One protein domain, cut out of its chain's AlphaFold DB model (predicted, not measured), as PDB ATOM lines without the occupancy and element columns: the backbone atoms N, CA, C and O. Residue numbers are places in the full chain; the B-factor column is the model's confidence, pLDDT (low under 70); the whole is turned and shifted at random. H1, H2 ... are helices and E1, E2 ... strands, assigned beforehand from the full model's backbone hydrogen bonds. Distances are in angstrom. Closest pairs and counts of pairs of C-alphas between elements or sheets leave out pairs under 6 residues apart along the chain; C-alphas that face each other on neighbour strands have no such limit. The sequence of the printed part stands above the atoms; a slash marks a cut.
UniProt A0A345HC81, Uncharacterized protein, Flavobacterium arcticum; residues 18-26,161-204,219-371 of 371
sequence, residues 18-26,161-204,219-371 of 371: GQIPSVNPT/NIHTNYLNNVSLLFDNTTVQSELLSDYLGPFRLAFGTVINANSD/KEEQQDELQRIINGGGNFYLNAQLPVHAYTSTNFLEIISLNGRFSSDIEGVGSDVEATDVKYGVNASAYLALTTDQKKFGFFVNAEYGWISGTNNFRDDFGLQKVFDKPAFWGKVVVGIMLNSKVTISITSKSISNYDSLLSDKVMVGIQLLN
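This is residues 18 to 26, 161 to 204 and 219 to 371 of the 371 residues of an uncharacterized protein of Flavobacterium arcticum (UniProt A0A345HC81). A closed barrel of ten antiparallel strands, its ring completed by a weak seam between E10 and E1, has two helices, H1 and H2, at one end. Residues 18 to 22, at the start of the printed part, lie within the ring. The printed part has 206 residues, in the order E1 E2 E3 H1 E4 E5 E6 E7 H2 E8 E9 E10, and the class is mostly strand. The whole is compact, with a radius of gyration of the C-alphas of 16.7 A and spans of 50 by 37 by 33 A.

The ring begins with E1, residues 165 to 173, E2, residues 177 to 188, and E3, residues 191 to 201, a meander, each strand the antiparallel neighbour of the one before; N 171 and O 180 are 2.9 A apart, N 186 and O 193 3.0 A. E4, residues 236 to 248, is the antiparallel neighbour of E3, with N 194 and O 239 at 2.9 A. E4 opens a second meander with E5, residues 252 to 264, E6, residues 278 to 291, and E7, residues 297 to 310; N 240 and O 260, N 257 and O 285, and N 286 and O 303 are 2.8, 2.9 and 2.8 A apart. E4 bends by 74 degrees at residue 245 and E7 by 62 degrees at residue 307. E8, residues 328 to 339, is antiparallel to E7, with N 302 and O 334 at 2.8 A. E8, E9, residues 343 to 348, and E10, residues 364 to 370, are the third meander, with N 337 and O 345, and N 346 and O 366, both at 2.8 A. E10 and E1 are antiparallel, with N 369 and O 170 at 3.1 A. H1, residues 219 to 230, is on the barrel at a height over the sheet of 8.8 A, over none of the strands; its C-alpha 228 is 7.6 A from that of Thr 178 in E2, their closest pair. H2, residues 312 to 317, is on the barrel too; the closest C-alphas of H2 and E7 are those of Arg 315 and Ser 309, 7.0 A apart. H1 and H2 are close but not clearly touching, the C-alphas of Gln 222 and Asp 317 being closest at 7.7 A. In both helices every O i to N i+4 pair is within hydrogen-bond range.

E7 is 39.2 A long, E6 38.0 A, E8 35.7 A and E5 35.5 A. E1 begins at C-alpha 165, (-32.350, -38.293, -83.228), and E10 ends at C-alpha 370, (-28.105, -28.262, -86.532).

The C-alphas of Gln 294 and Asp 325, 51.4 A apart, are the two farthest apart. The printed part has two cuts: across the first, C-alphas 26 and 161 are 14.0 A apart, and across the second, in the link from E3 to H1, where 14 residues are not printed, C-alphas 204 and 219 are 16.4 A apart. The links E5 to E6 and E9 to E10 are long. Mean pLDDT of the printed part is 76.4; 59 residues are under 70, among them 18 to 26, 161 to 178 and 267 to 276.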
ATOM      1  N   GLY A  18     -23.195 -23.147 -79.031       26.78
ATOM      2  CA  GLY A  18     -24.295 -22.587 -78.280       26.78
ATOM      3  C   GLY A  18     -25.319 -23.686 -78.202       26.78
ATOM      4  O   GLY A  18     -25.958 -23.935 -79.218       26.78
ATOM      5  N   GLN A  19     -25.495 -24.368 -77.060       37.66
ATOM      6  CA  GLN A  19     -26.645 -25.269 -76.923       37.66
ATOM      7  C   GLN A  19     -27.916 -24.435 -76.742       37.66
ATOM      8  O   GLN A  19     -28.493 -24.307 -75.667       37.66
ATOM      9  N   ILE A  20     -28.338 -23.858 -77.852       45.31
ATOM     10  CA  ILE A  20     -29.678 -23.360 -78.073       45.31
ATOM     11  C   ILE A  20     -30.536 -24.613 -78.291       45.31
ATOM     12  O   ILE A  20     -30.021 -25.612 -78.822       45.31
ATOM     13  N   PRO A  21     -31.815 -24.619 -77.871       44.94
ATOM     14  CA  PRO A  21     -32.720 -25.708 -78.208       44.94
ATOM     15  C   PRO A  21     -32.605 -26.049 -79.696       44.94
ATOM     16  O   PRO A  21     -32.572 -25.140 -80.524       44.94
ATOM     17  N   SER A  22     -32.562 -27.340 -80.041       45.28
ATOM     18  CA  SER A  22     -32.516 -27.824 -81.431       45.28
ATOM     19  C   SER A  22     -33.868 -27.645 -82.138       45.28
ATOM     20  O   SER A  22     -34.411 -28.558 -82.756       45.28
ATOM     21  N   VAL A  23     -34.462 -26.474 -81.964       44.62
ATOM     22  CA  VAL A  23     -35.675 -26.048 -82.626       44.62
ATOM     23  C   VAL A  23     -35.239 -25.568 -83.993       44.62
ATOM     24  O   VAL A  23     -34.792 -24.434 -84.142       44.62
ATOM     25  N   ASN A  24     -35.333 -26.448 -84.984       44.16
ATOM     26  CA  ASN A  24     -35.172 -26.064 -86.375       44.16
ATOM     27  C   ASN A  24     -36.419 -25.235 -86.760       44.16
ATOM     28  O   ASN A  24     -37.524 -25.779 -86.743       44.16
ATOM     29  N   PRO A  25     -36.322 -23.916 -87.040       41.72
ATOM     30  CA  PRO A  25     -37.493 -23.054 -87.238       41.72
ATOM     31  C   PRO A  25     -38.193 -23.265 -88.598       41.72
ATOM     32  O   PRO A  25     -38.742 -22.339 -89.203       41.72
ATOM     33  N   THR A  26     -38.247 -24.493 -89.107       39.66
ATOM     34  CA  THR A  26     -38.888 -24.878 -90.370       39.66
ATOM     35  C   THR A  26     -40.427 -24.939 -90.312       39.66
ATOM     36  O   THR A  26     -41.053 -25.469 -91.221       39.66
ATOM     37  N   ASN A 161     -40.787 -37.265 -88.933       44.78
ATOM     38  CA  ASN A 161     -40.790 -38.655 -88.467       44.78
ATOM     39  C   ASN A 161     -40.304 -38.754 -87.016       44.78
ATOM     40  O   ASN A 161     -39.237 -38.252 -86.682       44.78
ATOM     41  N   ILE A 162     -41.069 -39.465 -86.182       52.59
ATOM     42  CA  ILE A 162     -40.751 -39.718 -84.769       52.59
ATOM     43  C   ILE A 162     -39.670 -40.801 -84.701       52.59
ATOM     44  O   ILE A 162     -39.968 -42.000 -84.654       52.59
ATOM     45  N   HIS A 163     -38.413 -40.378 -84.720       59.50
ATOM     46  CA  HIS A 163     -37.253 -41.237 -84.537       59.50
ATOM     47  C   HIS A 163     -36.331 -40.625 -83.490       59.50
ATOM     48  O   HIS A 163     -36.200 -39.410 -83.401       59.50
ATOM     49  N   THR A 164     -35.673 -41.480 -82.714       63.44
ATOM     50  CA  THR A 164     -34.590 -41.065 -81.827       63.44
ATOM     51  C   THR A 164     -33.516 -40.370 -82.666       63.44
ATOM     52  O   THR A 164     -32.919 -40.996 -83.545       63.44
ATOM     53  N   ASN A 165     -33.285 -39.079 -82.431       60.72
ATOM     54  CA  ASN A 165     -32.350 -38.293 -83.228       60.72
ATOM     55  C   ASN A 165     -30.933 -38.480 -82.685       60.72
ATOM     56  O   ASN A 165     -30.655 -38.165 -81.526       60.72
ATOM     57  N   TYR A 166     -30.044 -38.992 -83.533       67.31
ATOM     58  CA  TYR A 166     -28.631 -39.210 -83.226       67.31
ATOM     59  C   TYR A 166     -27.798 -38.021 -83.707       67.31
ATOM     60  O   TYR A 166     -28.001 -37.555 -84.828       67.31
ATOM     61  N   LEU A 167     -26.838 -37.566 -82.892       63.09
ATOM     62  CA  LEU A 167     -25.980 -36.404 -83.195       63.09
ATOM     63  C   LEU A 167     -26.805 -35.177 -83.624       63.09
ATOM     64  O   LEU A 167     -26.565 -34.554 -84.658       63.09
ATOM     65  N   ASN A 168     -27.824 -34.865 -82.828       58.50
ATOM     66  CA  ASN A 168     -28.840 -33.871 -83.157       58.50
ATOM     67  C   ASN A 168     -28.291 -32.427 -83.146       58.50
ATOM     68  O   ASN A 168     -28.800 -31.555 -83.848       58.50
ATOM     69  N   ASN A 169     -27.227 -32.163 -82.379       65.62
ATOM     70  CA  ASN A 169     -26.438 -30.936 -82.497       65.62
ATOM     71  C   ASN A 169     -24.977 -31.125 -82.052       65.62
ATOM     72  O   ASN A 169     -24.652 -32.024 -81.267       65.62
ATOM     73  N   VAL A 170     -24.108 -30.244 -82.561       63.75
ATOM     74  CA  VAL A 170     -22.695 -30.103 -82.172       63.75
ATOM     75  C   VAL A 170     -22.358 -28.621 -81.985       63.75
ATOM     76  O   VAL A 170     -22.832 -27.771 -82.747       63.75
ATOM     77  N   SER A 171     -21.542 -28.339 -80.965       62.88
ATOM     78  CA  SER A 171     -21.291 -27.000 -80.431       62.88
ATOM     79  C   SER A 171     -19.883 -26.880 -79.786       62.88
ATOM     80  O   SER A 171     -19.651 -27.570 -78.809       62.88
ATOM     81  N   LEU A 172     -18.952 -26.006 -80.231       66.06
ATOM     82  CA  LEU A 172     -17.627 -25.710 -79.575       66.06
ATOM     83  C   LEU A 172     -17.362 -24.258 -79.010       66.06
ATOM     84  O   LEU A 172     -17.281 -23.320 -79.801       66.06
ATOM     85  N   LEU A 173     -17.209 -24.016 -77.693       63.59
ATOM     86  CA  LEU A 173     -17.077 -22.647 -77.113       63.59
ATOM     87  C   LEU A 173     -15.732 -21.986 -77.421       63.59
ATOM     88  O   LEU A 173     -14.697 -22.648 -77.424       63.59
ATOM     89  N   PHE A 174     -15.757 -20.657 -77.567       61.19
ATOM     90  CA  PHE A 174     -14.568 -19.809 -77.521       61.19
ATOM     91  C   PHE A 174     -14.476 -19.071 -76.185       61.19
ATOM     92  O   PHE A 174     -15.276 -18.166 -75.938       61.19
ATOM     93  N   ASP A 175     -13.497 -19.486 -75.381       61.97
ATOM     94  CA  ASP A 175     -12.863 -18.822 -74.225       61.97
ATOM     95  C   ASP A 175     -11.867 -19.850 -73.647       61.97
ATOM     96  O   ASP A 175     -10.664 -19.629 -73.633       61.97
ATOM     97  N   ASN A 176     -12.386 -21.065 -73.416       58.75
ATOM     98  CA  ASN A 176     -11.671 -22.343 -73.404       58.75
ATOM     99  C   ASN A 176     -12.364 -23.322 -74.360       58.75
ATOM    100  O   ASN A 176     -13.597 -23.408 -74.373       58.75
ATOM    101  N   THR A 177     -11.593 -24.042 -75.184       69.06
ATOM    102  CA  THR A 177     -12.120 -24.806 -76.332       69.06
ATOM    103  C   THR A 177     -12.960 -26.002 -75.876       69.06
ATOM    104  O   THR A 177     -12.453 -27.098 -75.667       69.06
ATOM    105  N   THR A 178     -14.269 -25.796 -75.736       69.56
ATOM    106  CA  THR A 178     -15.192 -26.764 -75.120       69.56
ATOM    107  C   THR A 178     -16.164 -27.319 -76.149       69.56
ATOM    108  O   THR A 178     -17.019 -26.583 -76.625       69.56
ATOM    109  N   VAL A 179     -16.070 -28.604 -76.480       72.75
ATOM    110  CA  VAL A 179     -16.882 -29.309 -77.481       72.75
ATOM    111  C   VAL A 179     -18.040 -30.053 -76.816       72.75
ATOM    112  O   VAL A 179     -17.826 -31.048 -76.138       72.75
ATOM    113  N   GLN A 180     -19.278 -29.636 -77.062       75.56
ATOM    114  CA  GLN A 180     -20.491 -30.362 -76.692       75.56
ATOM    115  C   GLN A 180     -21.142 -31.029 -77.914       75.56
ATOM    116  O   GLN A 180     -21.265 -30.423 -78.981       75.56
ATOM    117  N   SER A 181     -21.648 -32.251 -77.730       75.69
ATOM    118  CA  SER A 181     -22.551 -32.905 -78.682       75.69
ATOM    119  C   SER A 181     -23.754 -33.530 -77.983       75.69
ATOM    120  O   SER A 181     -23.616 -34.235 -76.982       75.69
ATOM    121  N   GLU A 182     -24.941 -33.307 -78.546       78.50
ATOM    122  CA  GLU A 182     -26.153 -34.032 -78.177       78.50
ATOM    123  C   GLU A 182     -26.213 -35.344 -78.969       78.50
ATOM    124  O   GLU A 182     -26.677 -35.397 -80.111       78.50
ATOM    125  N   LEU A 183     -25.682 -36.402 -78.356       81.94
ATOM    126  CA  LEU A 183     -25.528 -37.730 -78.949       81.94
ATOM    127  C   LEU A 183     -26.875 -38.381 -79.285       81.94
ATOM    128  O   LEU A 183     -26.973 -39.085 -80.290       81.94
ATOM    129  N   LEU A 184     -27.890 -38.146 -78.449       83.19
ATOM    130  CA  LEU A 184     -29.219 -38.744 -78.541       83.19
ATOM    131  C   LEU A 184     -30.288 -37.743 -78.080       83.19
ATOM    132  O   LEU A 184     -30.131 -37.126 -77.026       83.19
ATOM    133  N   SER A 185     -31.415 -37.649 -78.783       82.62
ATOM    134  CA  SER A 185     -32.633 -37.034 -78.239       82.62
ATOM    135  C   SER A 185     -33.905 -37.778 -78.647       82.62
ATOM    136  O   SER A 185     -33.969 -38.366 -79.724       82.62
ATOM    137  N   ASP A 186     -34.895 -37.785 -77.754       81.62
ATOM    138  CA  ASP A 186     -36.183 -38.476 -77.921       81.62
ATOM    139  C   ASP A 186     -37.277 -37.818 -77.051       81.62
ATOM    140  O   ASP A 186     -36.987 -36.952 -76.222       81.62
ATOM    141  N   TYR A 187     -38.536 -38.242 -77.191       80.12
ATOM    142  CA  TYR A 187     -39.690 -37.658 -76.503       80.12
ATOM    143  C   TYR A 187     -40.419 -38.665 -75.605       80.12
ATOM    144  O   TYR A 187     -41.108 -39.580 -76.067       80.12
ATOM    145  N   LEU A 188     -40.357 -38.440 -74.290       83.00
ATOM    146  CA  LEU A 188     -41.062 -39.237 -73.289       83.00
ATOM    147  C   LEU A 188     -42.301 -38.493 -72.778       83.00
ATOM    148  O   LEU A 188     -42.243 -37.699 -71.839       83.00
ATOM    149  N   GLY A 189     -43.448 -38.767 -73.401       80.44
ATOM    150  CA  GLY A 189     -44.705 -38.092 -73.065       80.44
ATOM    151  C   GLY A 189     -44.596 -36.593 -73.372       80.44
ATOM    152  O   GLY A 189     -44.391 -36.261 -74.538       80.44
ATOM    153  N   PRO A 190     -44.709 -35.696 -72.374       81.88
ATOM    154  CA  PRO A 190     -44.540 -34.264 -72.569       81.88
ATOM    155  C   PRO A 190     -43.091 -33.766 -72.423       81.88
ATOM    156  O   PRO A 190     -42.865 -32.563 -72.516       81.88
ATOM    157  N   PHE A 191     -42.120 -34.651 -72.172       85.06
ATOM    158  CA  PHE A 191     -40.711 -34.283 -72.022       85.06
ATOM    159  C   PHE A 191     -39.921 -34.543 -73.304       85.06
ATOM    160  O   PHE A 191     -39.999 -35.633 -73.869       85.06
ATOM    161  N   ARG A 192     -39.082 -33.583 -73.695       84.56
ATOM    162  CA  ARG A 192     -37.938 -33.802 -74.584       84.56
ATOM    163  C   ARG A 192     -36.755 -34.259 -73.732       84.56
ATOM    164  O   ARG A 192     -36.325 -33.531 -72.838       84.56
ATOM    165  N   LEU A 193     -36.238 -35.449 -73.999       87.12
ATOM    166  CA  LEU A 193     -35.032 -35.985 -73.376       87.12
ATOM    167  C   LEU A 193     -33.847 -35.806 -74.326       87.12
ATOM    168  O   LEU A 193     -33.972 -36.024 -75.529       87.12
ATOM    169  N   ALA A 194     -32.696 -35.428 -73.783       85.81
ATOM    170  CA  ALA A 194     -31.457 -35.258 -74.525       85.81
ATOM    171  C   ALA A 194     -30.279 -35.799 -73.712       85.81
ATOM    172  O   ALA A 194     -30.039 -35.340 -72.596       85.81
ATOM    173  N   PHE A 195     -29.538 -36.748 -74.277       86.88
ATOM    174  CA  PHE A 195     -28.283 -37.252 -73.729       86.88
ATOM    175  C   PHE A 195     -27.118 -36.769 -74.592       86.88
ATOM    176  O   PHE A 195     -27.196 -36.776 -75.823       86.88
ATOM    177  N   GLY A 196     -26.028 -36.357 -73.956       83.69
ATOM    178  CA  GLY A 196     -24.863 -35.858 -74.669       83.69
ATOM    179  C   GLY A 196     -23.589 -35.864 -73.844       83.69
ATOM    180  O   GLY A 196     -23.560 -36.327 -72.706       83.69
ATOM    181  N   THR A 197     -22.534 -35.349 -74.460       81.56
ATOM    182  CA  THR A 197     -21.177 -35.290 -73.911       81.56
ATOM    183  C   THR A 197     -20.605 -33.887 -74.069       81.56
ATOM    184  O   THR A 197     -20.986 -33.169 -74.999       81.56
ATOM    185  N   VAL A 198     -19.718 -33.502 -73.152       78.50
ATOM    186  CA  VAL A 198     -18.901 -32.286 -73.215       78.50
ATOM    187  C   VAL A 198     -17.437 -32.712 -73.088       78.50
ATOM    188  O   VAL A 198     -17.116 -33.543 -72.248       78.50
ATOM    189  N   ILE A 199     -16.565 -32.172 -73.932       74.75
ATOM    190  CA  ILE A 199     -15.126 -32.441 -73.960       74.75
ATOM    191  C   ILE A 199     -14.415 -31.092 -73.928       74.75
ATOM    192  O   ILE A 199     -14.619 -30.278 -74.832       74.75
ATOM    193  N   ASN A 200     -13.562 -30.860 -72.936       69.25
ATOM    194  CA  ASN A 200     -12.756 -29.644 -72.875       69.25
ATOM    195  C   ASN A 200     -11.364 -29.934 -73.438       69.25
ATOM    196  O   ASN A 200     -10.655 -30.806 -72.948       69.25
ATOM    197  N   ALA A 201     -10.968 -29.185 -74.463       64.56
ATOM    198  CA  ALA A 201      -9.589 -29.102 -74.917       64.56
ATOM    199  C   ALA A 201      -8.953 -27.863 -74.275       64.56
ATOM    200  O   ALA A 201      -8.834 -26.807 -74.906       64.56
ATOM    201  N   ASN A 202      -8.572 -28.001 -73.005       58.44
ATOM    202  CA  ASN A 202      -7.619 -27.080 -72.406       58.44
ATOM    203  C   ASN A 202      -6.269 -27.306 -73.100       58.44
ATOM    204  O   ASN A 202      -5.908 -28.435 -73.428       58.44
ATOM    205  N   SER A 203      -5.546 -26.229 -73.396       43.06
ATOM    206  CA  SER A 203      -4.141 -26.356 -73.765       43.06
ATOM    207  C   SER A 203      -3.345 -26.467 -72.477       43.06
ATOM    208  O   SER A 203      -3.250 -25.465 -71.761       43.06
ATOM    209  N   ASP A 204      -2.780 -27.642 -72.216       42.88
ATOM    210  CA  ASP A 204      -1.787 -27.844 -71.164       42.88
ATOM    211  C   ASP A 204      -0.746 -26.718 -71.273       42.88
ATOM    212  O   ASP A 204      -0.067 -26.570 -72.296       42.88
ATOM    213  N   LYS A 219      -8.242 -20.106 -59.067       65.50
ATOM    214  CA  LYS A 219      -9.417 -19.314 -59.484       65.50
ATOM    215  C   LYS A 219      -9.671 -19.331 -60.998       65.50
ATOM    216  O   LYS A 219     -10.788 -19.028 -61.412       65.50
ATOM    217  N   GLU A 220      -8.653 -19.626 -61.809       64.25
ATOM    218  CA  GLU A 220      -8.779 -19.765 -63.265       64.25
ATOM    219  C   GLU A 220      -9.481 -21.097 -63.588       64.25
ATOM    220  O   GLU A 220     -10.545 -21.087 -64.204       64.25
ATOM    221  N   GLU A 221      -8.996 -22.210 -63.030       66.38
ATOM    222  CA  GLU A 221      -9.606 -23.545 -63.161       66.38
ATOM    223  C   GLU A 221     -11.027 -23.608 -62.580       66.38
ATOM    224  O   GLU A 221     -11.925 -24.152 -63.220       66.38
ATOM    225  N   GLN A 222     -11.282 -22.973 -61.428       67.31
ATOM    226  CA  GLN A 222     -12.631 -22.850 -60.859       67.31
ATOM    227  C   GLN A 222     -13.592 -22.121 -61.809       67.31
ATOM    228  O   GLN A 222     -14.757 -22.505 -61.918       67.31
ATOM    229  N   GLN A 223     -13.139 -21.075 -62.518       67.31
ATOM    230  CA  GLN A 223     -13.970 -20.401 -63.524       67.31
ATOM    231  C   GLN A 223     -14.169 -21.248 -64.782       67.31
ATOM    232  O   GLN A 223     -15.227 -21.164 -65.407       67.31
ATOM    233  N   ASP A 224     -13.200 -22.075 -65.144       68.56
ATOM    234  CA  ASP A 224     -13.257 -22.906 -66.345       68.56
ATOM    235  C   ASP A 224     -14.158 -24.124 -66.134       68.56
ATOM    236  O   ASP A 224     -15.007 -24.444 -66.975       68.56
ATOM    237  N   GLU A 225     -14.096 -24.725 -64.947       68.94
ATOM    238  CA  GLU A 225     -15.105 -25.671 -64.501       68.94
ATOM    239  C   GLU A 225     -16.476 -24.997 -64.332       68.94
ATOM    240  O   GLU A 225     -17.487 -25.570 -64.747       68.94
ATOM    241  N   LEU A 226     -16.554 -23.773 -63.802       68.06
ATOM    242  CA  LEU A 226     -17.829 -23.057 -63.718       68.06
ATOM    243  C   LEU A 226     -18.462 -22.882 -65.100       68.06
ATOM    244  O   LEU A 226     -19.662 -23.109 -65.266       68.06
ATOM    245  N   GLN A 227     -17.668 -22.492 -66.099       66.19
ATOM    246  CA  GLN A 227     -18.119 -22.372 -67.481       66.19
ATOM    247  C   GLN A 227     -18.577 -23.711 -68.043       66.19
ATOM    248  O   GLN A 227     -19.650 -23.758 -68.650       66.19
ATOM    249  N   ARG A 228     -17.819 -24.792 -67.809       71.50
ATOM    250  CA  ARG A 228     -18.233 -26.162 -68.141       71.50
ATOM    251  C   ARG A 228     -19.623 -26.418 -67.552       71.50
ATOM    252  O   ARG A 228     -20.566 -26.664 -68.298       71.50
ATOM    253  N   ILE A 229     -19.790 -26.259 -66.240       67.25
ATOM    254  CA  ILE A 229     -21.018 -26.563 -65.486       67.25
ATOM    255  C   ILE A 229     -22.213 -25.698 -65.914       67.25
ATOM    256  O   ILE A 229     -23.260 -26.244 -66.270       67.25
ATOM    257  N   ILE A 230     -22.075 -24.369 -65.954       62.91
ATOM    258  CA  ILE A 230     -23.144 -23.436 -66.356       62.91
ATOM    259  C   ILE A 230     -23.577 -23.671 -67.810       62.91
ATOM    260  O   ILE A 230     -24.745 -23.466 -68.151       62.91
ATOM    261  N   ASN A 231     -22.676 -24.137 -68.676       60.75
ATOM    262  CA  ASN A 231     -22.997 -24.527 -70.050       60.75
ATOM    263  C   ASN A 231     -23.320 -26.014 -70.207       60.75
ATOM    264  O   ASN A 231     -23.397 -26.513 -71.323       60.75
ATOM    265  N   GLY A 232     -23.644 -26.685 -69.101       56.78
ATOM    266  CA  GLY A 232     -24.234 -28.015 -69.111       56.78
ATOM    267  C   GLY A 232     -23.288 -29.153 -68.737       56.78
ATOM    268  O   GLY A 232     -23.526 -30.296 -69.138       56.78
ATOM    269  N   GLY A 233     -22.249 -28.815 -67.984       63.34
ATOM    270  CA  GLY A 233     -21.077 -29.620 -67.696       63.34
ATOM    271  C   GLY A 233     -21.320 -30.839 -66.832       63.34
ATOM    272  O   GLY A 233     -21.638 -30.748 -65.647       63.34
ATOM    273  N   GLY A 234     -21.102 -31.977 -67.465       66.25
ATOM    274  CA  GLY A 234     -20.049 -32.911 -67.090       66.25
ATOM    275  C   GLY A 234     -19.569 -33.582 -68.382       66.25
ATOM    276  O   GLY A 234     -20.142 -33.306 -69.446       66.25
ATOM    277  N   ASN A 235     -18.598 -34.491 -68.318       76.94
ATOM    278  CA  ASN A 235     -18.205 -35.314 -69.478       76.94
ATOM    279  C   ASN A 235     -19.417 -35.998 -70.145       76.94
ATOM    280  O   ASN A 235     -19.451 -36.160 -71.367       76.94
ATOM    281  N   PHE A 236     -20.458 -36.306 -69.363       84.81
ATOM    282  CA  PHE A 236     -21.786 -36.683 -69.845       84.81
ATOM    283  C   PHE A 236     -22.906 -35.874 -69.187       84.81
ATOM    284  O   PHE A 236     -22.816 -35.477 -68.024       84.81
ATOM    285  N   TYR A 237     -24.017 -35.697 -69.906       86.38
ATOM    286  CA  TYR A 237     -25.243 -35.112 -69.367       86.38
ATOM    287  C   TYR A 237     -26.513 -35.798 -69.876       86.38
ATOM    288  O   TYR A 237     -26.579 -36.296 -71.000       86.38
ATOM    289  N   LEU A 238     -27.558 -35.733 -69.052       88.75
ATOM    290  CA  LEU A 238     -28.949 -36.005 -69.388       88.75
ATOM    291  C   LEU A 238     -29.779 -34.755 -69.071       88.75
ATOM    292  O   LEU A 238     -29.806 -34.281 -67.937       88.75
ATOM    293  N   ASN A 239     -30.478 -34.222 -70.067       88.38
ATOM    294  CA  ASN A 239     -31.380 -33.086 -69.934       88.38
ATOM    295  C   ASN A 239     -32.820 -33.521 -70.233       88.38
ATOM    296  O   ASN A 239     -33.079 -34.141 -71.263       88.38
ATOM    297  N   ALA A 240     -33.751 -33.171 -69.351       90.31
ATOM    298  CA  ALA A 240     -35.182 -33.389 -69.499       90.31
ATOM    299  C   ALA A 240     -35.892 -32.031 -69.545       90.31
ATOM    300  O   ALA A 240     -36.026 -31.346 -68.532       90.31
ATOM    301  N   GLN A 241     -36.346 -31.644 -70.732       88.06
ATOM    302  CA  GLN A 241     -37.038 -30.389 -70.998       88.06
ATOM    303  C   GLN A 241     -38.550 -30.619 -71.074       88.06
ATOM    304  O   GLN A 241     -39.022 -31.432 -71.864       88.06
ATOM    305  N   LEU A 242     -39.308 -29.867 -70.282       88.69
ATOM    306  CA  LEU A 242     -40.764 -29.778 -70.316       88.69
ATOM    307  C   LEU A 242     -41.172 -28.394 -70.836       88.69
ATOM    308  O   LEU A 242     -41.132 -27.426 -70.071       88.69
ATOM    309  N   PRO A 243     -41.597 -28.272 -72.101       84.12
ATOM    310  CA  PRO A 243     -42.218 -27.054 -72.602       84.12
ATOM    311  C   PRO A 243     -43.523 -26.782 -71.842       84.12
ATOM    312  O   PRO A 243     -44.463 -27.572 -71.901       84.12
ATOM    313  N   VAL A 244     -43.589 -25.674 -71.105       85.12
ATOM    314  CA  VAL A 244     -44.784 -25.272 -70.339       85.12
ATOM    315  C   VAL A 244     -45.659 -24.283 -71.103       85.12
ATOM    316  O   VAL A 244     -46.852 -24.183 -70.831       85.12
ATOM    317  N   HIS A 245     -45.087 -23.576 -72.076       82.44
ATOM    318  CA  HIS A 245     -45.805 -22.736 -73.023       82.44
ATOM    319  C   HIS A 245     -45.027 -22.678 -74.335       82.44
ATOM    320  O   HIS A 245     -43.801 -22.586 -74.314       82.44
ATOM    321  N   ALA A 246     -45.724 -22.666 -75.467       79.75
ATOM    322  CA  ALA A 246     -45.131 -22.195 -76.707       79.75
ATOM    323  C   ALA A 246     -46.154 -21.462 -77.576       79.75
ATOM    324  O   ALA A 246     -47.350 -21.768 -77.571       79.75
ATOM    325  N   TYR A 247     -45.657 -20.502 -78.347       77.50
ATOM    326  CA  TYR A 247     -46.411 -19.717 -79.309       77.50
ATOM    327  C   TYR A 247     -45.588 -19.568 -80.590       77.50
ATOM    328  O   TYR A 247     -44.392 -19.294 -80.547       77.50
ATOM    329  N   THR A 248     -46.220 -19.752 -81.748       72.44
ATOM    330  CA  THR A 248     -45.574 -19.584 -83.056       72.44
ATOM    331  C   THR A 248     -46.463 -18.797 -84.013       72.44
ATOM    332  O   THR A 248     -47.694 -18.838 -83.956       72.44
ATOM    333  N   SER A 249     -45.807 -18.072 -84.908       72.00
ATOM    334  CA  SER A 249     -46.365 -17.408 -86.079       72.00
ATOM    335  C   SER A 249     -45.363 -17.525 -87.235       72.00
ATOM    336  O   SER A 249     -44.288 -18.095 -87.073       72.00
ATOM    337  N   THR A 250     -45.672 -16.954 -88.401       73.75
ATOM    338  CA  THR A 250     -44.812 -17.006 -89.602       73.75
ATOM    339  C   THR A 250     -43.344 -16.629 -89.344       73.75
ATOM    340  O   THR A 250     -42.450 -17.202 -89.965       73.75
ATOM    341  N   ASN A 251     -43.104 -15.678 -88.433       79.75
ATOM    342  CA  ASN A 251     -41.808 -15.026 -88.231       79.75
ATOM    343  C   ASN A 251     -41.360 -14.961 -86.767       79.75
ATOM    344  O   ASN A 251     -40.307 -14.392 -86.497       79.75
ATOM    345  N   PHE A 252     -42.155 -15.470 -85.826       82.31
ATOM    346  CA  PHE A 252     -41.864 -15.388 -84.395       82.31
ATOM    347  C   PHE A 252     -42.176 -16.707 -83.705       82.31
ATOM    348  O   PHE A 252     -43.215 -17.316 -83.973       82.31
ATOM    349  N   LEU A 253     -41.291 -17.093 -82.794       82.81
ATOM    350  CA  LEU A 253     -41.410 -18.245 -81.919       82.81
ATOM    351  C   LEU A 253     -41.108 -17.819 -80.482       82.81
ATOM    352  O   LEU A 253     -40.131 -17.122 -80.225       82.81
ATOM    353  N   GLU A 254     -41.914 -18.319 -79.561       85.06
ATOM    354  CA  GLU A 254     -41.711 -18.260 -78.122       85.06
ATOM    355  C   GLU A 254     -41.867 -19.673 -77.553       85.06
ATOM    356  O   GLU A 254     -42.823 -20.374 -77.891       85.06
ATOM    357  N   ILE A 255     -40.936 -20.096 -76.698       83.88
ATOM    358  CA  ILE A 255     -41.011 -21.339 -75.925       83.88
ATOM    359  C   ILE A 255     -40.550 -21.046 -74.498       83.88
ATOM    360  O   ILE A 255     -39.394 -20.694 -74.269       83.88
ATOM    361  N   ILE A 256     -41.432 -21.261 -73.527       87.88
ATOM    362  CA  ILE A 256     -41.094 -21.277 -72.103       87.88
ATOM    363  C   ILE A 256     -41.038 -22.739 -71.665       87.88
ATOM    364  O   ILE A 256     -41.985 -23.495 -71.898       87.88
ATOM    365  N   SER A 257     -39.943 -23.149 -71.031       88.25
ATOM    366  CA  SER A 257     -39.730 -24.522 -70.564       88.25
ATOM    367  C   SER A 257     -39.248 -24.573 -69.119       88.25
ATOM    368  O   SER A 257     -38.633 -23.634 -68.620       88.25
ATOM    369  N   LEU A 258     -39.492 -25.709 -68.471       91.50
ATOM    370  CA  LEU A 258     -38.777 -26.147 -67.277       91.50
ATOM    371  C   LEU A 258     -37.798 -27.245 -67.688       91.50
ATOM    372  O   LEU A 258     -38.193 -28.192 -68.363       91.50
ATOM    373  N   ASN A 259     -36.537 -27.138 -67.289       89.50
ATOM    374  CA  ASN A 259     -35.484 -28.078 -67.656       89.50
ATOM    375  C   ASN A 259     -34.883 -28.677 -66.384       89.50
ATOM    376  O   ASN A 259     -34.421 -27.938 -65.515       89.50
ATOM    377  N   GLY A 260     -34.879 -30.004 -66.274       90.38
ATOM    378  CA  GLY A 260     -34.101 -30.740 -65.282       90.38
ATOM    379  C   GLY A 260     -32.855 -31.315 -65.944       90.38
ATOM    380  O   GLY A 260     -32.980 -32.092 -66.889       90.38
ATOM    381  N   ARG A 261     -31.663 -30.953 -65.466       87.88
ATOM    382  CA  ARG A 261     -30.390 -31.455 -65.997       87.88
ATOM    383  C   ARG A 261     -29.656 -32.249 -64.930       87.88
ATOM    384  O   ARG A 261     -29.587 -31.828 -63.780       87.88
ATOM    385  N   PHE A 262     -29.095 -33.371 -65.345       88.50
ATOM    386  CA  PHE A 262     -28.160 -34.195 -64.596       88.50
ATOM    387  C   PHE A 262     -26.886 -34.288 -65.424       88.50
ATOM    388  O   PHE A 262     -26.954 -34.445 -66.643       88.50
ATOM    389  N   SER A 263     -25.734 -34.201 -64.786       86.88
ATOM    390  CA  SER A 263     -24.443 -34.390 -65.426       86.88
ATOM    391  C   SER A 263     -23.503 -35.169 -64.524       86.88
ATOM    392  O   SER A 263     -23.640 -35.171 -63.300       86.88
ATOM    393  N   SER A 264     -22.575 -35.876 -65.156       84.69
ATOM    394  CA  SER A 264     -21.525 -36.614 -64.478       84.69
ATOM    395  C   SER A 264     -20.212 -36.352 -65.182       84.69
ATOM    396  O   SER A 264     -20.113 -36.484 -66.405       84.69
ATOM    397  N   ASP A 265     -19.209 -36.034 -64.387       77.69
ATOM    398  CA  ASP A 265     -17.821 -36.141 -64.783       77.69
ATOM    399  C   ASP A 265     -17.357 -37.569 -64.487       77.69
ATOM    400  O   ASP A 265     -17.721 -38.146 -63.461       77.69
ATOM    401  N   ILE A 266     -16.649 -38.177 -65.438       72.44
ATOM    402  CA  ILE A 266     -16.110 -39.538 -65.334       72.44
ATOM    403  C   ILE A 266     -14.622 -39.447 -65.650       72.44
ATOM    404  O   ILE A 266     -14.252 -38.979 -66.732       72.44
ATOM    405  N   GLU A 267     -13.810 -39.898 -64.698       66.75
ATOM    406  CA  GLU A 267     -12.349 -39.959 -64.771       66.75
ATOM    407  C   GLU A 267     -11.882 -40.632 -66.077       66.75
ATOM    408  O   GLU A 267     -12.427 -41.654 -66.507       66.75
ATOM    409  N   GLY A 268     -10.883 -40.038 -66.735       62.72
ATOM    410  CA  GLY A 268     -10.286 -40.575 -67.962       62.72
ATOM    411  C   GLY A 268     -11.112 -40.406 -69.248       62.72
ATOM    412  O   GLY A 268     -10.737 -40.973 -70.275       62.72
ATOM    413  N   VAL A 269     -12.217 -39.643 -69.238       61.88
ATOM    414  CA  VAL A 269     -13.085 -39.441 -70.420       61.88
ATOM    415  C   VAL A 269     -13.289 -37.957 -70.755       61.88
ATOM    416  O   VAL A 269     -14.378 -37.420 -70.593       61.88
ATOM    417  N   GLY A 270     -12.265 -37.297 -71.299       54.69
ATOM    418  CA  GLY A 270     -12.419 -35.977 -71.940       54.69
ATOM    419  C   GLY A 270     -12.372 -34.753 -71.015       54.69
ATOM    420  O   GLY A 270     -12.665 -33.648 -71.474       54.69
ATOM    421  N   SER A 271     -11.978 -34.936 -69.755       56.22
ATOM    422  CA  SER A 271     -11.445 -33.876 -68.894       56.22
ATOM    423  C   SER A 271     -10.592 -34.456 -67.764       56.22
ATOM    424  O   SER A 271     -10.773 -35.621 -67.393       56.22
ATOM    425  N   ASP A 272      -9.695 -33.632 -67.224       58.06
ATOM    426  CA  ASP A 272      -8.971 -33.911 -65.987       58.06
ATOM    427  C   ASP A 272      -9.895 -33.671 -64.793       58.06
ATOM    428  O   ASP A 272     -10.365 -32.561 -64.535       58.06
ATOM    429  N   VAL A 273     -10.236 -34.763 -64.118       58.91
ATOM    430  CA  VAL A 273     -11.095 -34.789 -62.932       58.91
ATOM    431  C   VAL A 273     -10.646 -35.977 -62.104       58.91
ATOM    432  O   VAL A 273     -10.752 -37.119 -62.553       58.91
ATOM    433  N   GLU A 274     -10.134 -35.702 -60.907       51.66
ATOM    434  CA  GLU A 274      -9.543 -36.708 -60.014       51.66
ATOM    435  C   GLU A 274     -10.578 -37.677 -59.414       51.66
ATOM    436  O   GLU A 274     -10.222 -38.700 -58.831       51.66
ATOM    437  N   ALA A 275     -11.872 -37.361 -59.536       59.59
ATOM    438  CA  ALA A 275     -12.970 -38.173 -59.034       59.59
ATOM    439  C   ALA A 275     -14.209 -38.101 -59.942       59.59
ATOM    440  O   ALA A 275     -14.426 -37.153 -60.695       59.59
ATOM    441  N   THR A 276     -15.066 -39.122 -59.840       67.62
ATOM    442  CA  THR A 276     -16.391 -39.118 -60.481       67.62
ATOM    443  C   THR A 276     -17.346 -38.233 -59.687       67.62
ATOM    444  O   THR A 276     -17.777 -38.614 -58.596       67.62
ATOM    445  N   ASP A 277     -17.728 -37.091 -60.255       75.38
ATOM    446  CA  ASP A 277     -18.642 -36.139 -59.626       75.38
ATOM    447  C   ASP A 277     -19.979 -36.027 -60.358       75.38
ATOM    448  O   ASP A 277     -20.047 -36.026 -61.588       75.38
ATOM    449  N   VAL A 278     -21.062 -35.920 -59.580       82.50
ATOM    450  CA  VAL A 278     -22.444 -35.892 -60.079       82.50
ATOM    451  C   VAL A 278     -23.096 -34.566 -59.719       82.50
ATOM    452  O   VAL A 278     -23.200 -34.193 -58.550       82.50
ATOM    453  N   LYS A 279     -23.581 -33.872 -60.744       85.31
ATOM    454  CA  LYS A 279     -24.136 -32.518 -60.689       85.31
ATOM    455  C   LYS A 279     -25.567 -32.558 -61.226       85.31
ATOM    456  O   LYS A 279     -25.897 -33.346 -62.112       85.31
ATOM    457  N   TYR A 280     -26.466 -31.767 -60.655       87.44
ATOM    458  CA  TYR A 280     -27.870 -31.741 -61.061       87.44
ATOM    459  C   TYR A 280     -28.524 -30.395 -60.760       87.44
ATOM    460  O   TYR A 280     -28.172 -29.701 -59.809       87.44
ATOM    461  N   GLY A 281     -29.496 -30.007 -61.576       88.25
ATOM    462  CA  GLY A 281     -30.155 -28.717 -61.450       88.25
ATOM    463  C   GLY A 281     -31.510 -28.670 -62.133       88.25
ATOM    464  O   GLY A 281     -31.842 -29.511 -62.970       88.25
ATOM    465  N   VAL A 282     -32.294 -27.661 -61.769       90.56
ATOM    466  CA  VAL A 282     -33.601 -27.377 -62.368       90.56
ATOM    467  C   VAL A 282     -33.660 -25.894 -62.694       90.56
ATOM    468  O   VAL A 282     -33.445 -25.063 -61.814       90.56
ATOM    469  N   ASN A 283     -33.959 -25.551 -63.943       90.12
ATOM    470  CA  ASN A 283     -34.108 -24.169 -64.389       90.12
ATOM    471  C   ASN A 283     -35.414 -23.952 -65.158       90.12
ATOM    472  O   ASN A 283     -36.005 -24.888 -65.692       90.12
ATOM    473  N   ALA A 284     -35.856 -22.700 -65.204       93.69
ATOM    474  CA  ALA A 284     -36.793 -22.223 -66.204       93.69
ATOM    475  C   ALA A 284     -36.002 -21.561 -67.339       93.69
ATOM    476  O   ALA A 284     -35.059 -20.810 -67.077       93.69
ATOM    477  N   SER A 285     -36.406 -21.810 -68.584       92.31
ATOM    478  CA  SER A 285     -35.852 -21.159 -69.771       92.31
ATOM    479  C   SER A 285     -36.947 -20.475 -70.585       92.31
ATOM    480  O   SER A 285     -38.021 -21.045 -70.783       92.31
ATOM    481  N   ALA A 286     -36.663 -19.285 -71.108       92.94
ATOM    482  CA  ALA A 286     -37.520 -18.559 -72.038       92.94
ATOM    483  C   ALA A 286     -36.748 -18.294 -73.336       92.94
ATOM    484  O   ALA A 286     -35.839 -17.464 -73.372       92.94
ATOM    485  N   TYR A 287     -37.121 -19.017 -74.390       89.62
ATOM    486  CA  TYR A 287     -36.564 -18.902 -75.732       89.62
ATOM    487  C   TYR A 287     -37.493 -18.074 -76.619       89.62
ATOM    488  O   TYR A 287     -38.657 -18.426 -76.798       89.62
ATOM    489  N   LEU A 288     -36.971 -16.996 -77.193       91.12
ATOM    490  CA  LEU A 288     -37.652 -16.116 -78.137       91.12
ATOM    491  C   LEU A 288     -36.839 -16.061 -79.428       91.12
ATOM    492  O   LEU A 288     -35.635 -15.819 -79.382       91.12
ATOM    493  N   ALA A 289     -37.481 -16.219 -80.580       87.50
ATOM    494  CA  ALA A 289     -36.823 -16.139 -81.878       87.50
ATOM    495  C   ALA A 289     -37.651 -15.362 -82.904       87.50
ATOM    496  O   ALA A 289     -38.874 -15.473 -82.961       87.50
ATOM    497  N   LEU A 290     -36.958 -14.594 -83.745       86.94
ATOM    498  CA  LEU A 290     -37.504 -13.836 -84.867       86.94
ATOM    499  C   LEU A 290     -36.807 -14.269 -86.158       86.94
ATOM    500  O   LEU A 290     -35.586 -14.190 -86.250       86.94
ATOM    501  N   THR A 291     -37.557 -14.685 -87.175       85.06
ATOM    502  CA  THR A 291     -37.010 -15.167 -88.454       85.06
ATOM    503  C   THR A 291     -37.574 -14.407 -89.648       85.06
ATOM    504  O   THR A 291     -38.749 -14.053 -89.696       85.06
ATOM    505  N   THR A 292     -36.744 -14.222 -90.672       83.44
ATOM    506  CA  THR A 292     -37.186 -13.807 -92.017       83.44
ATOM    507  C   THR A 292     -38.186 -14.803 -92.618       83.44
ATOM    508  O   THR A 292     -38.145 -15.985 -92.285       83.44
ATOM    509  N   ASP A 293     -39.035 -14.364 -93.556       75.25
ATOM    510  CA  ASP A 293     -40.062 -15.213 -94.201       75.25
ATOM    511  C   ASP A 293     -39.472 -16.479 -94.845       75.25
ATOM    512  O   ASP A 293     -40.075 -17.550 -94.836       75.25
ATOM    513  N   GLN A 294     -38.265 -16.350 -95.408       74.62
ATOM    514  CA  GLN A 294     -37.522 -17.448 -96.032       74.62
ATOM    515  C   GLN A 294     -36.615 -18.206 -95.048       74.62
ATOM    516  O   GLN A 294     -35.924 -19.127 -95.473       74.62
ATOM    517  N   LYS A 295     -36.565 -17.802 -93.769       71.88
ATOM    518  CA  LYS A 295     -35.798 -18.437 -92.672       71.88
ATOM    519  C   LYS A 295     -34.298 -18.609 -92.945       71.88
ATOM    520  O   LYS A 295     -33.604 -19.403 -92.312       71.88
ATOM    521  N   LYS A 296     -33.786 -17.807 -93.881       83.50
ATOM    522  CA  LYS A 296     -32.360 -17.685 -94.215       83.50
ATOM    523  C   LYS A 296     -31.586 -16.933 -93.142       83.50
ATOM    524  O   LYS A 296     -30.385 -17.127 -92.998       83.50
ATOM    525  N   PHE A 297     -32.288 -16.081 -92.406       88.44
ATOM    526  CA  PHE A 297     -31.746 -15.268 -91.334       88.44
ATOM    527  C   PHE A 297     -32.773 -15.113 -90.210       88.44
ATOM    528  O   PHE A 297     -33.976 -15.000 -90.483       88.44
ATOM    529  N   GLY A 298     -32.304 -15.060 -88.968       88.38
ATOM    530  CA  GLY A 298     -33.106 -14.743 -87.794       88.38
ATOM    531  C   GLY A 298     -32.250 -14.341 -86.597       88.38
ATOM    532  O   GLY A 298     -31.034 -14.497 -86.625       88.38
ATOM    533  N   PHE A 299     -32.903 -13.850 -85.551       92.94
ATOM    534  CA  PHE A 299     -32.336 -13.547 -84.239       92.94
ATOM    535  C   PHE A 299     -32.996 -14.426 -83.180       92.94
ATOM    536  O   PHE A 299     -34.156 -14.806 -83.345       92.94
ATOM    537  N   PHE A 300     -32.308 -14.689 -82.075       90.31
ATOM    538  CA  PHE A 300     -32.918 -15.303 -80.900       90.31
ATOM    539  C   PHE A 300     -32.354 -14.732 -79.591       90.31
ATOM    540  O   PHE A 300     -31.267 -14.146 -79.554       90.31
ATOM    541  N   VAL A 301     -33.107 -14.951 -78.517       92.88
ATOM    542  CA  VAL A 301     -32.724 -14.749 -77.120       92.88
ATOM    543  C   VAL A 301     -33.185 -15.976 -76.334       92.88
ATOM    544  O   VAL A 301     -34.326 -16.401 -76.476       92.88
ATOM    545  N   ASN A 302     -32.320 -16.539 -75.499       90.56
ATOM    546  CA  ASN A 302     -32.643 -17.573 -74.521       90.56
ATOM    547  C   ASN A 302     -32.243 -17.059 -73.135       90.56
ATOM    548  O   ASN A 302     -31.060 -16.820 -72.896       90.56
ATOM    549  N   ALA A 303     -33.199 -16.869 -72.234       92.88
ATOM    550  CA  ALA A 303     -32.924 -16.520 -70.842       92.88
ATOM    551  C   ALA A 303     -33.154 -17.744 -69.954       92.88
ATOM    552  O   ALA A 303     -34.227 -18.339 -70.007       92.88
ATOM    553  N   GLU A 304     -32.174 -18.099 -69.127       90.25
ATOM    554  CA  GLU A 304     -32.231 -19.241 -68.211       90.25
ATOM    555  C   GLU A 304     -32.022 -18.768 -66.772       90.25
ATOM    556  O   GLU A 304     -31.129 -17.964 -66.501       90.25
ATOM    557  N   TYR A 305     -32.832 -19.275 -65.843       91.81
ATOM    558  CA  TYR A 305     -32.657 -19.055 -64.408       91.81
ATOM    559  C   TYR A 305     -33.109 -20.283 -63.623       91.81
ATOM    560  O   TYR A 305     -34.181 -20.836 -63.875       91.81
ATOM    561  N   GLY A 306     -32.305 -20.726 -62.664       91.06
ATOM    562  CA  GLY A 306     -32.559 -21.966 -61.953       91.06
ATOM    563  C   GLY A 306     -31.667 -22.202 -60.754       91.06
ATOM    564  O   GLY A 306     -30.936 -21.330 -60.299       91.06
ATOM    565  N   TRP A 307     -31.761 -23.420 -60.244       89.88
ATOM    566  CA  TRP A 307     -31.019 -23.933 -59.105       89.88
ATOM    567  C   TRP A 307     -30.071 -25.056 -59.541       89.88
ATOM    568  O   TRP A 307     -30.370 -25.790 -60.487       89.88
ATOM    569  N   ILE A 308     -28.947 -25.197 -58.839       87.31
ATOM    570  CA  ILE A 308     -27.952 -26.254 -59.050       87.31
ATOM    571  C   ILE A 308     -27.459 -26.840 -57.720       87.31
ATOM    572  O   ILE A 308     -27.373 -26.155 -56.699       87.31
ATOM    573  N   SER A 309     -27.120 -28.127 -57.728       88.00
ATOM    574  CA  SER A 309     -26.364 -28.802 -56.678       88.00
ATOM    575  C   SER A 309     -25.632 -30.032 -57.227       88.00
ATOM    576  O   SER A 309     -25.598 -30.260 -58.432       88.00
ATOM    577  N   GLY A 310     -25.024 -30.820 -56.345       86.06
ATOM    578  CA  GLY A 310     -24.270 -32.013 -56.709       86.06
ATOM    579  C   GLY A 310     -23.799 -32.785 -55.484       86.06
ATOM    580  O   GLY A 310     -24.364 -32.647 -54.395       86.06
ATOM    581  N   THR A 311     -22.765 -33.589 -55.694       84.12
ATOM    582  CA  THR A 311     -21.908 -34.245 -54.695       84.12
ATOM    583  C   THR A 311     -21.279 -33.259 -53.707       84.12
ATOM    584  O   THR A 311     -21.315 -32.047 -53.911       84.12
ATOM    585  N   ASN A 312     -20.711 -33.774 -52.608       82.31
ATOM    586  CA  ASN A 312     -20.034 -32.924 -51.625       82.31
ATOM    587  C   ASN A 312     -18.824 -32.209 -52.238       82.31
ATOM    588  O   ASN A 312     -18.759 -31.004 -52.063       82.31
ATOM    589  N   ASN A 313     -17.986 -32.894 -53.030       77.62
ATOM    590  CA  ASN A 313     -16.825 -32.297 -53.710       77.62
ATOM    591  C   ASN A 313     -17.232 -31.036 -54.485       77.62
ATOM    592  O   ASN A 313     -16.923 -29.941 -54.036       77.62
ATOM    593  N   PHE A 314     -18.108 -31.164 -55.497       79.62
ATOM    594  CA  PHE A 314     -18.652 -30.022 -56.252       79.62
ATOM    595  C   PHE A 314     -19.196 -28.895 -55.356       79.62
ATOM    596  O   PHE A 314     -19.190 -27.718 -55.712       79.62
ATOM    597  N   ARG A 315     -19.751 -29.234 -54.196       82.25
ATOM    598  CA  ARG A 315     -20.295 -28.238 -53.278       82.25
ATOM    599  C   ARG A 315     -19.203 -27.560 -52.454       82.25
ATOM    600  O   ARG A 315     -19.357 -26.377 -52.173       82.25
ATOM    601  N   ASP A 316     -18.142 -28.265 -52.102       82.38
ATOM    602  CA  ASP A 316     -16.996 -27.745 -51.367       82.38
ATOM    603  C   ASP A 316     -16.088 -26.922 -52.310       82.38
ATOM    604  O   ASP A 316     -15.779 -25.776 -51.977       82.38
ATOM    605  N   ASP A 317     -15.821 -27.402 -53.535       76.38
ATOM    606  CA  ASP A 317     -15.066 -26.716 -54.606       76.38
ATOM    607  C   ASP A 317     -15.635 -25.322 -54.921       76.38
ATOM    608  O   ASP A 317     -14.908 -24.343 -55.096       76.38
ATOM    609  N   PHE A 318     -16.968 -25.217 -54.947       75.94
ATOM    610  CA  PHE A 318     -17.697 -23.975 -55.209       75.94
ATOM    611  C   PHE A 318     -18.157 -23.244 -53.932       75.94
ATOM    612  O   PHE A 318     -18.908 -22.267 -54.023       75.94
ATOM    613  N   GLY A 319     -17.744 -23.677 -52.734       81.75
ATOM    614  CA  GLY A 319     -18.090 -23.029 -51.459       81.75
ATOM    615  C   GLY A 319     -19.600 -22.946 -51.169       81.75
ATOM    616  O   GLY A 319     -20.082 -22.016 -50.510       81.75
ATOM    617  N   LEU A 320     -20.380 -23.886 -51.700       83.94
ATOM    618  CA  LEU A 320     -21.834 -23.929 -51.615       83.94
ATOM    619  C   LEU A 320     -22.278 -24.483 -50.257       83.94
ATOM    620  O   LEU A 320     -21.987 -25.621 -49.896       83.94
ATOM    621  N   GLN A 321     -23.101 -23.733 -49.522       81.81
ATOM    622  CA  GLN A 321     -23.722 -24.222 -48.284       81.81
ATOM    623  C   GLN A 321     -24.743 -25.326 -48.588       81.81
ATOM    624  O   GLN A 321     -25.198 -25.469 -49.732       81.81
ATOM    625  N   LYS A 322     -25.075 -26.161 -47.590       77.50
ATOM    626  CA  LYS A 322     -25.966 -27.324 -47.777       77.50
ATOM    627  C   LYS A 322     -27.278 -26.892 -48.424       77.50
ATOM    628  O   LYS A 322     -27.768 -25.794 -48.174       77.50
ATOM    629  N   VAL A 323     -27.851 -27.772 -49.250       71.81
ATOM    630  CA  VAL A 323     -29.015 -27.468 -50.109       71.81
ATOM    631  C   VAL A 323     -30.150 -26.769 -49.354       71.81
ATOM    632  O   VAL A 323     -30.740 -25.833 -49.884       71.81
ATOM    633  N   PHE A 324     -30.426 -27.201 -48.122       73.31
ATOM    634  CA  PHE A 324     -31.499 -26.665 -47.283       73.31
ATOM    635  C   PHE A 324     -31.136 -25.374 -46.528       73.31
ATOM    636  O   PHE A 324     -32.046 -24.669 -46.104       73.31
ATOM    637  N   ASP A 325     -29.847 -25.050 -46.389       79.12
ATOM    638  CA  ASP A 325     -29.370 -23.860 -45.672       79.12
ATOM    639  C   ASP A 325     -29.362 -22.633 -46.602       79.12
ATOM    640  O   ASP A 325     -29.897 -21.577 -46.260       79.12
ATOM    641  N   LYS A 326     -28.803 -22.778 -47.814       83.06
ATOM    642  CA  LYS A 326     -28.819 -21.742 -48.862       83.06
ATOM    643  C   LYS A 326     -28.720 -22.379 -50.260       83.06
ATOM    644  O   LYS A 326     -27.607 -22.647 -50.728       83.06
ATOM    645  N   PRO A 327     -29.851 -22.582 -50.966       85.44
ATOM    646  CA  PRO A 327     -29.858 -23.097 -52.334       85.44
ATOM    647  C   PRO A 327     -29.008 -22.231 -53.274       85.44
ATOM    648  O   PRO A 327     -29.057 -20.999 -53.208       85.44
ATOM    649  N   ALA A 328     -28.233 -22.865 -54.154       88.38
ATOM    650  CA  ALA A 328     -27.410 -22.179 -55.143       88.38
ATOM    651  C   ALA A 328     -28.228 -21.901 -56.409       88.38
ATOM    652  O   ALA A 328     -28.606 -22.823 -57.131       88.38
ATOM    653  N   PHE A 329     -28.531 -20.629 -56.649       90.12
ATOM    654  CA  PHE A 329     -29.254 -20.166 -57.827       90.12
ATOM    655  C   PHE A 329     -28.290 -19.569 -58.841       90.12
ATOM    656  O   PHE A 329     -27.350 -18.869 -58.470       90.12
ATOM    657  N   TRP A 330     -28.551 -19.793 -60.121       87.50
ATOM    658  CA  TRP A 330     -27.786 -19.230 -61.225       87.50
ATOM    659  C   TRP A 330     -28.720 -18.814 -62.364       87.50
ATOM    660  O   TRP A 330     -29.842 -19.309 -62.481       87.50
ATOM    661  N   GLY A 331     -28.258 -17.922 -63.230       88.25
ATOM    662  CA  GLY A 331     -28.924 -17.615 -64.489       88.25
ATOM    663  C   GLY A 331     -27.975 -17.024 -65.519       88.25
ATOM    664  O   GLY A 331     -26.885 -16.571 -65.176       88.25
ATOM    665  N   LYS A 332     -28.390 -17.037 -66.785       87.56
ATOM    666  CA  LYS A 332     -27.650 -16.471 -67.922       87.56
ATOM    667  C   LYS A 332     -28.607 -16.044 -69.031       87.56
ATOM    668  O   LYS A 332     -29.749 -16.499 -69.088       87.56
ATOM    669  N   VAL A 333     -28.120 -15.214 -69.947       90.44
ATOM    670  CA  VAL A 333     -28.820 -14.880 -71.190       90.44
ATOM    671  C   VAL A 333     -27.915 -15.214 -72.369       90.44
ATOM    672  O   VAL A 333     -26.783 -14.743 -72.444       90.44
ATOM    673  N   VAL A 334     -28.417 -16.008 -73.306       88.94
ATOM    674  CA  VAL A 334     -27.782 -16.280 -74.596       88.94
ATOM    675  C   VAL A 334     -28.523 -15.478 -75.659       88.94
ATOM    676  O   VAL A 334     -29.740 -15.584 -75.772       88.94
ATOM    677  N   VAL A 335     -27.817 -14.681 -76.450       92.38
ATOM    678  CA  VAL A 335     -28.380 -13.951 -77.599       92.38
ATOM    679  C   VAL A 335     -27.666 -14.366 -78.872       92.38
ATOM    680  O   VAL A 335     -26.506 -14.768 -78.813       92.38
ATOM    681  N   GLY A 336     -28.303 -14.245 -80.034       90.69
ATOM    682  CA  GLY A 336     -27.596 -14.551 -81.272       90.69
ATOM    683  C   GLY A 336     -28.413 -14.493 -82.554       90.69
ATOM    684  O   GLY A 336     -29.529 -13.975 -82.586       90.69
ATOM    685  N   ILE A 337     -27.816 -15.026 -83.621       90.94
ATOM    686  CA  ILE A 337     -28.359 -15.072 -84.980       90.94
ATOM    687  C   ILE A 337     -28.406 -16.500 -85.519       90.94
ATOM    688  O   ILE A 337     -27.508 -17.292 -85.268       90.94
ATOM    689  N   MET A 338     -29.432 -16.810 -86.306       88.50
ATOM    690  CA  MET A 338     -29.588 -18.075 -87.026       88.50
ATOM    691  C   MET A 338     -29.416 -17.835 -88.527       88.50
ATOM    692  O   MET A 338     -30.031 -16.928 -89.088       88.50
ATOM    693  N   LEU A 339     -28.622 -18.674 -89.186       85.94
ATOM    694  CA  LEU A 339     -28.328 -18.650 -90.615       85.94
ATOM    695  C   LEU A 339     -28.846 -19.940 -91.261       85.94
ATOM    696  O   LEU A 339     -28.469 -21.051 -90.879       85.94
ATOM    697  N   ASN A 340     -29.731 -19.792 -92.248       81.25
ATOM    698  CA  ASN A 340     -30.384 -20.877 -92.990       81.25
ATOM    699  C   ASN A 340     -31.006 -21.983 -92.117       81.25
ATOM    700  O   ASN A 340     -31.126 -23.116 -92.574       81.25
ATOM    701  N   SER A 341     -31.390 -21.664 -90.875       72.25
ATOM    702  CA  SER A 341     -31.913 -22.626 -89.888       72.25
ATOM    703  C   SER A 341     -30.960 -23.798 -89.556       72.25
ATOM    704  O   SER A 341     -31.386 -24.787 -88.976       72.25
ATOM    705  N   LYS A 342     -29.670 -23.691 -89.918       78.06
ATOM    706  CA  LYS A 342     -28.657 -24.760 -89.780       78.06
ATOM    707  C   LYS A 342     -27.407 -24.346 -89.018       78.06
ATOM    708  O   LYS A 342     -26.782 -25.187 -88.381       78.06
ATOM    709  N   VAL A 343     -27.025 -23.073 -89.116       83.25
ATOM    710  CA  VAL A 343     -25.881 -22.519 -88.391       83.25
ATOM    711  C   VAL A 343     -26.389 -21.427 -87.475       83.25
ATOM    712  O   VAL A 343     -26.904 -20.421 -87.958       83.25
ATOM    713  N   THR A 344     -26.232 -21.590 -86.173       83.62
ATOM    714  CA  THR A 344     -26.511 -20.519 -85.211       83.62
ATOM    715  C   THR A 344     -25.202 -19.854 -84.792       83.62
ATOM    716  O   THR A 344     -24.153 -20.466 -84.924       83.62
ATOM    717  N   ILE A 345     -25.222 -18.597 -84.352       86.38
ATOM    718  CA  ILE A 345     -24.078 -17.864 -83.786       86.38
ATOM    719  C   ILE A 345     -24.575 -17.134 -82.545       86.38
ATOM    720  O   ILE A 345     -25.577 -16.425 -82.626       86.38
ATOM    721  N   SER A 346     -23.907 -17.314 -81.409       87.12
ATOM    722  CA  SER A 346     -24.391 -16.902 -80.093       87.12
ATOM    723  C   SER A 346     -23.340 -16.215 -79.232       87.12
ATOM    724  O   SER A 346     -22.149 -16.503 -79.320       87.12
ATOM    725  N   ILE A 347     -23.811 -15.350 -78.341       87.12
ATOM    726  CA  ILE A 347     -23.050 -14.752 -77.250       87.12
ATOM    727  C   ILE A 347     -23.789 -15.077 -75.955       87.12
ATOM    728  O   ILE A 347     -24.978 -14.780 -75.830       87.12
ATOM    729  N   THR A 348     -23.090 -15.680 -74.999       84.25
ATOM    730  CA  THR A 348     -23.617 -15.938 -73.654       84.25
ATOM    731  C   THR A 348     -23.124 -14.853 -72.708       84.25
ATOM    732  O   THR A 348     -21.925 -14.580 -72.637       84.25
ATOM    733  N   SER A 349     -24.054 -14.220 -71.992       83.12
ATOM    734  CA  SER A 349     -23.752 -13.216 -70.977       83.12
ATOM    735  C   SER A 349     -22.925 -13.801 -69.833       83.12
ATOM    736  O   SER A 349     -22.929 -15.012 -69.601       83.12
ATOM    737  N   LYS A 350     -22.333 -12.913 -69.027       84.38
ATOM    738  CA  LYS A 350     -21.958 -13.252 -67.648       84.38
ATOM    739  C   LYS A 350     -23.134 -13.924 -66.935       84.38
ATOM    740  O   LYS A 350     -24.291 -13.561 -67.195       84.38
ATOM    741  N   SER A 351     -22.856 -14.883 -66.058       83.62
ATOM    742  CA  SER A 351     -23.903 -15.455 -65.212       83.62
ATOM    743  C   SER A 351     -24.259 -14.507 -64.068       83.62
ATOM    744  O   SER A 351     -23.473 -13.652 -63.661       83.62
ATOM    745  N   ILE A 352     -25.470 -14.668 -63.545       87.31
ATOM    746  CA  ILE A 352     -25.919 -14.075 -62.285       87.31
ATOM    747  C   ILE A 352     -26.110 -15.193 -61.264       87.31
ATOM    748  O   ILE A 352     -26.587 -16.267 -61.621       87.31
ATOM    749  N   SER A 353     -25.762 -14.962 -59.999       89.06
ATOM    750  CA  SER A 353     -25.916 -15.948 -58.927       89.06
ATOM    751  C   SER A 353     -26.052 -15.283 -57.555       89.06
ATOM    752  O   SER A 353     -25.739 -14.107 -57.386       89.06
ATOM    753  N   ASN A 354     -26.528 -16.047 -56.567       87.44
ATOM    754  CA  ASN A 354     -26.449 -15.716 -55.144       87.44
ATOM    755  C   ASN A 354     -25.163 -16.240 -54.462       87.44
ATOM    756  O   ASN A 354     -25.055 -16.157 -53.233       87.44
ATOM    757  N   TYR A 355     -24.218 -16.798 -55.223       84.69
ATOM    758  CA  TYR A 355     -22.867 -17.168 -54.797       84.69
ATOM    759  C   TYR A 355     -21.846 -16.574 -55.772       84.69
ATOM    760  O   TYR A 355     -21.967 -16.772 -56.978       84.69
ATOM    761  N   ASP A 356     -20.825 -15.887 -55.256       80.94
ATOM    762  CA  ASP A 356     -19.803 -15.240 -56.092       80.94
ATOM    763  C   ASP A 356     -18.966 -16.267 -56.875       80.94
ATOM    764  O   ASP A 356     -18.597 -16.024 -58.020       80.94
ATOM    765  N   SER A 357     -18.767 -17.461 -56.306       75.69
ATOM    766  CA  SER A 357     -18.155 -18.630 -56.956       75.69
ATOM    767  C   SER A 357     -18.935 -19.163 -58.164       75.69
ATOM    768  O   SER A 357     -18.401 -19.966 -58.921       75.69
ATOM    769  N   LEU A 358     -20.185 -18.727 -58.366       76.69
ATOM    770  CA  LEU A 358     -21.016 -19.082 -59.521       76.69
ATOM    771  C   LEU A 358     -21.220 -17.909 -60.502       76.69
ATOM    772  O   LEU A 358     -22.053 -17.989 -61.416       76.69
ATOM    773  N   LEU A 359     -20.458 -16.820 -60.343       79.50
ATOM    774  CA  LEU A 359     -20.386 -15.711 -61.296       79.50
ATOM    775  C   LEU A 359     -19.264 -15.960 -62.319       79.50
ATOM    776  O   LEU A 359     -18.080 -15.854 -62.016       79.50
ATOM    777  N   SER A 360     -19.642 -16.248 -63.565       73.19
ATOM    778  CA  SER A 360     -18.730 -16.252 -64.709       73.19
ATOM    779  C   SER A 360     -18.518 -14.817 -65.164       73.19
ATOM    780  O   SER A 360     -19.415 -14.205 -65.750       73.19
ATOM    781  N   ASP A 361     -17.316 -14.293 -64.934       72.00
ATOM    782  CA  ASP A 361     -16.934 -12.952 -65.373       72.00
ATOM    783  C   ASP A 361     -16.624 -12.858 -66.874       72.00
ATOM    784  O   ASP A 361     -16.559 -11.755 -67.426       72.00
ATOM    785  N   LYS A 362     -16.452 -14.000 -67.542       74.12
ATOM    786  CA  LYS A 362     -16.126 -14.071 -68.964       74.12
ATOM    787  C   LYS A 362     -17.400 -14.144 -69.827       74.12
ATOM    788  O   LYS A 362     -18.432 -14.669 -69.399       74.12
ATOM    789  N   VAL A 363     -17.338 -13.580 -71.037       76.25
ATOM    790  CA  VAL A 363     -18.428 -13.554 -72.032       76.25
ATOM    791  C   VAL A 363     -18.071 -14.525 -73.146       76.25
ATOM    792  O   VAL A 363     -17.066 -14.334 -73.823       76.25
ATOM    793  N   MET A 364     -18.901 -15.543 -73.357       74.94
ATOM    794  CA  MET A 364     -18.550 -16.656 -74.241       74.94
ATOM    795  C   MET A 364     -19.156 -16.471 -75.629       74.94
ATOM    796  O   MET A 364     -20.347 -16.167 -75.758       74.94
ATOM    797  N   VAL A 365     -18.344 -16.693 -76.665       80.06
ATOM    798  CA  VAL A 365     -18.759 -16.612 -78.074       80.06
ATOM    799  C   VAL A 365     -18.929 -18.010 -78.657       80.06
ATOM    800  O   VAL A 365     -18.303 -18.978 -78.219       80.06
ATOM    801  N   GLY A 366     -19.820 -18.109 -79.638       74.88
ATOM    802  CA  GLY A 366     -20.482 -19.353 -79.935       74.88
ATOM    803  C   GLY A 366     -21.088 -19.492 -81.322       74.88
ATOM    804  O   GLY A 366     -21.407 -18.494 -81.961       74.88
ATOM    805  N   ILE A 367     -21.254 -20.733 -81.782       78.69
ATOM    806  CA  ILE A 367     -21.882 -21.140 -83.054       78.69
ATOM    807  C   ILE A 367     -22.760 -22.386 -82.786       78.69
ATOM    808  O   ILE A 367     -22.745 -22.895 -81.688       78.69
ATOM    809  N   GLN A 368     -23.573 -22.917 -83.684       75.44
ATOM    810  CA  GLN A 368     -24.161 -24.253 -83.487       75.44
ATOM    811  C   GLN A 368     -24.426 -24.867 -84.842       75.44
ATOM    812  O   GLN A 368     -24.907 -24.162 -85.730       75.44
ATOM    813  N   LEU A 369     -24.146 -26.157 -85.000       74.88
ATOM    814  CA  LEU A 369     -24.543 -26.905 -86.186       74.88
ATOM    815  C   LEU A 369     -25.766 -27.762 -85.848       74.88
ATOM    816  O   LEU A 369     -25.709 -28.624 -84.968       74.88
ATOM    817  N   LEU A 370     -26.868 -27.484 -86.545       68.75
ATOM    818  CA  LEU A 370     -28.105 -28.262 -86.532       68.75
ATOM    819  C   LEU A 370     -28.143 -29.143 -87.789       68.75
ATOM    820  O   LEU A 370     -27.789 -28.680 -88.880       68.75
ATOM    821  N   ASN A 371     -28.556 -30.401 -87.624       60.66
ATOM    822  CA  ASN A 371     -28.606 -31.402 -88.697       60.66
ATOM    823  C   ASN A 371     -29.795 -31.130 -89.652       60.66
ATOM    824  O   ASN A 371     -30.935 -31.027 -89.152       60.66
TER     825      ASN A 371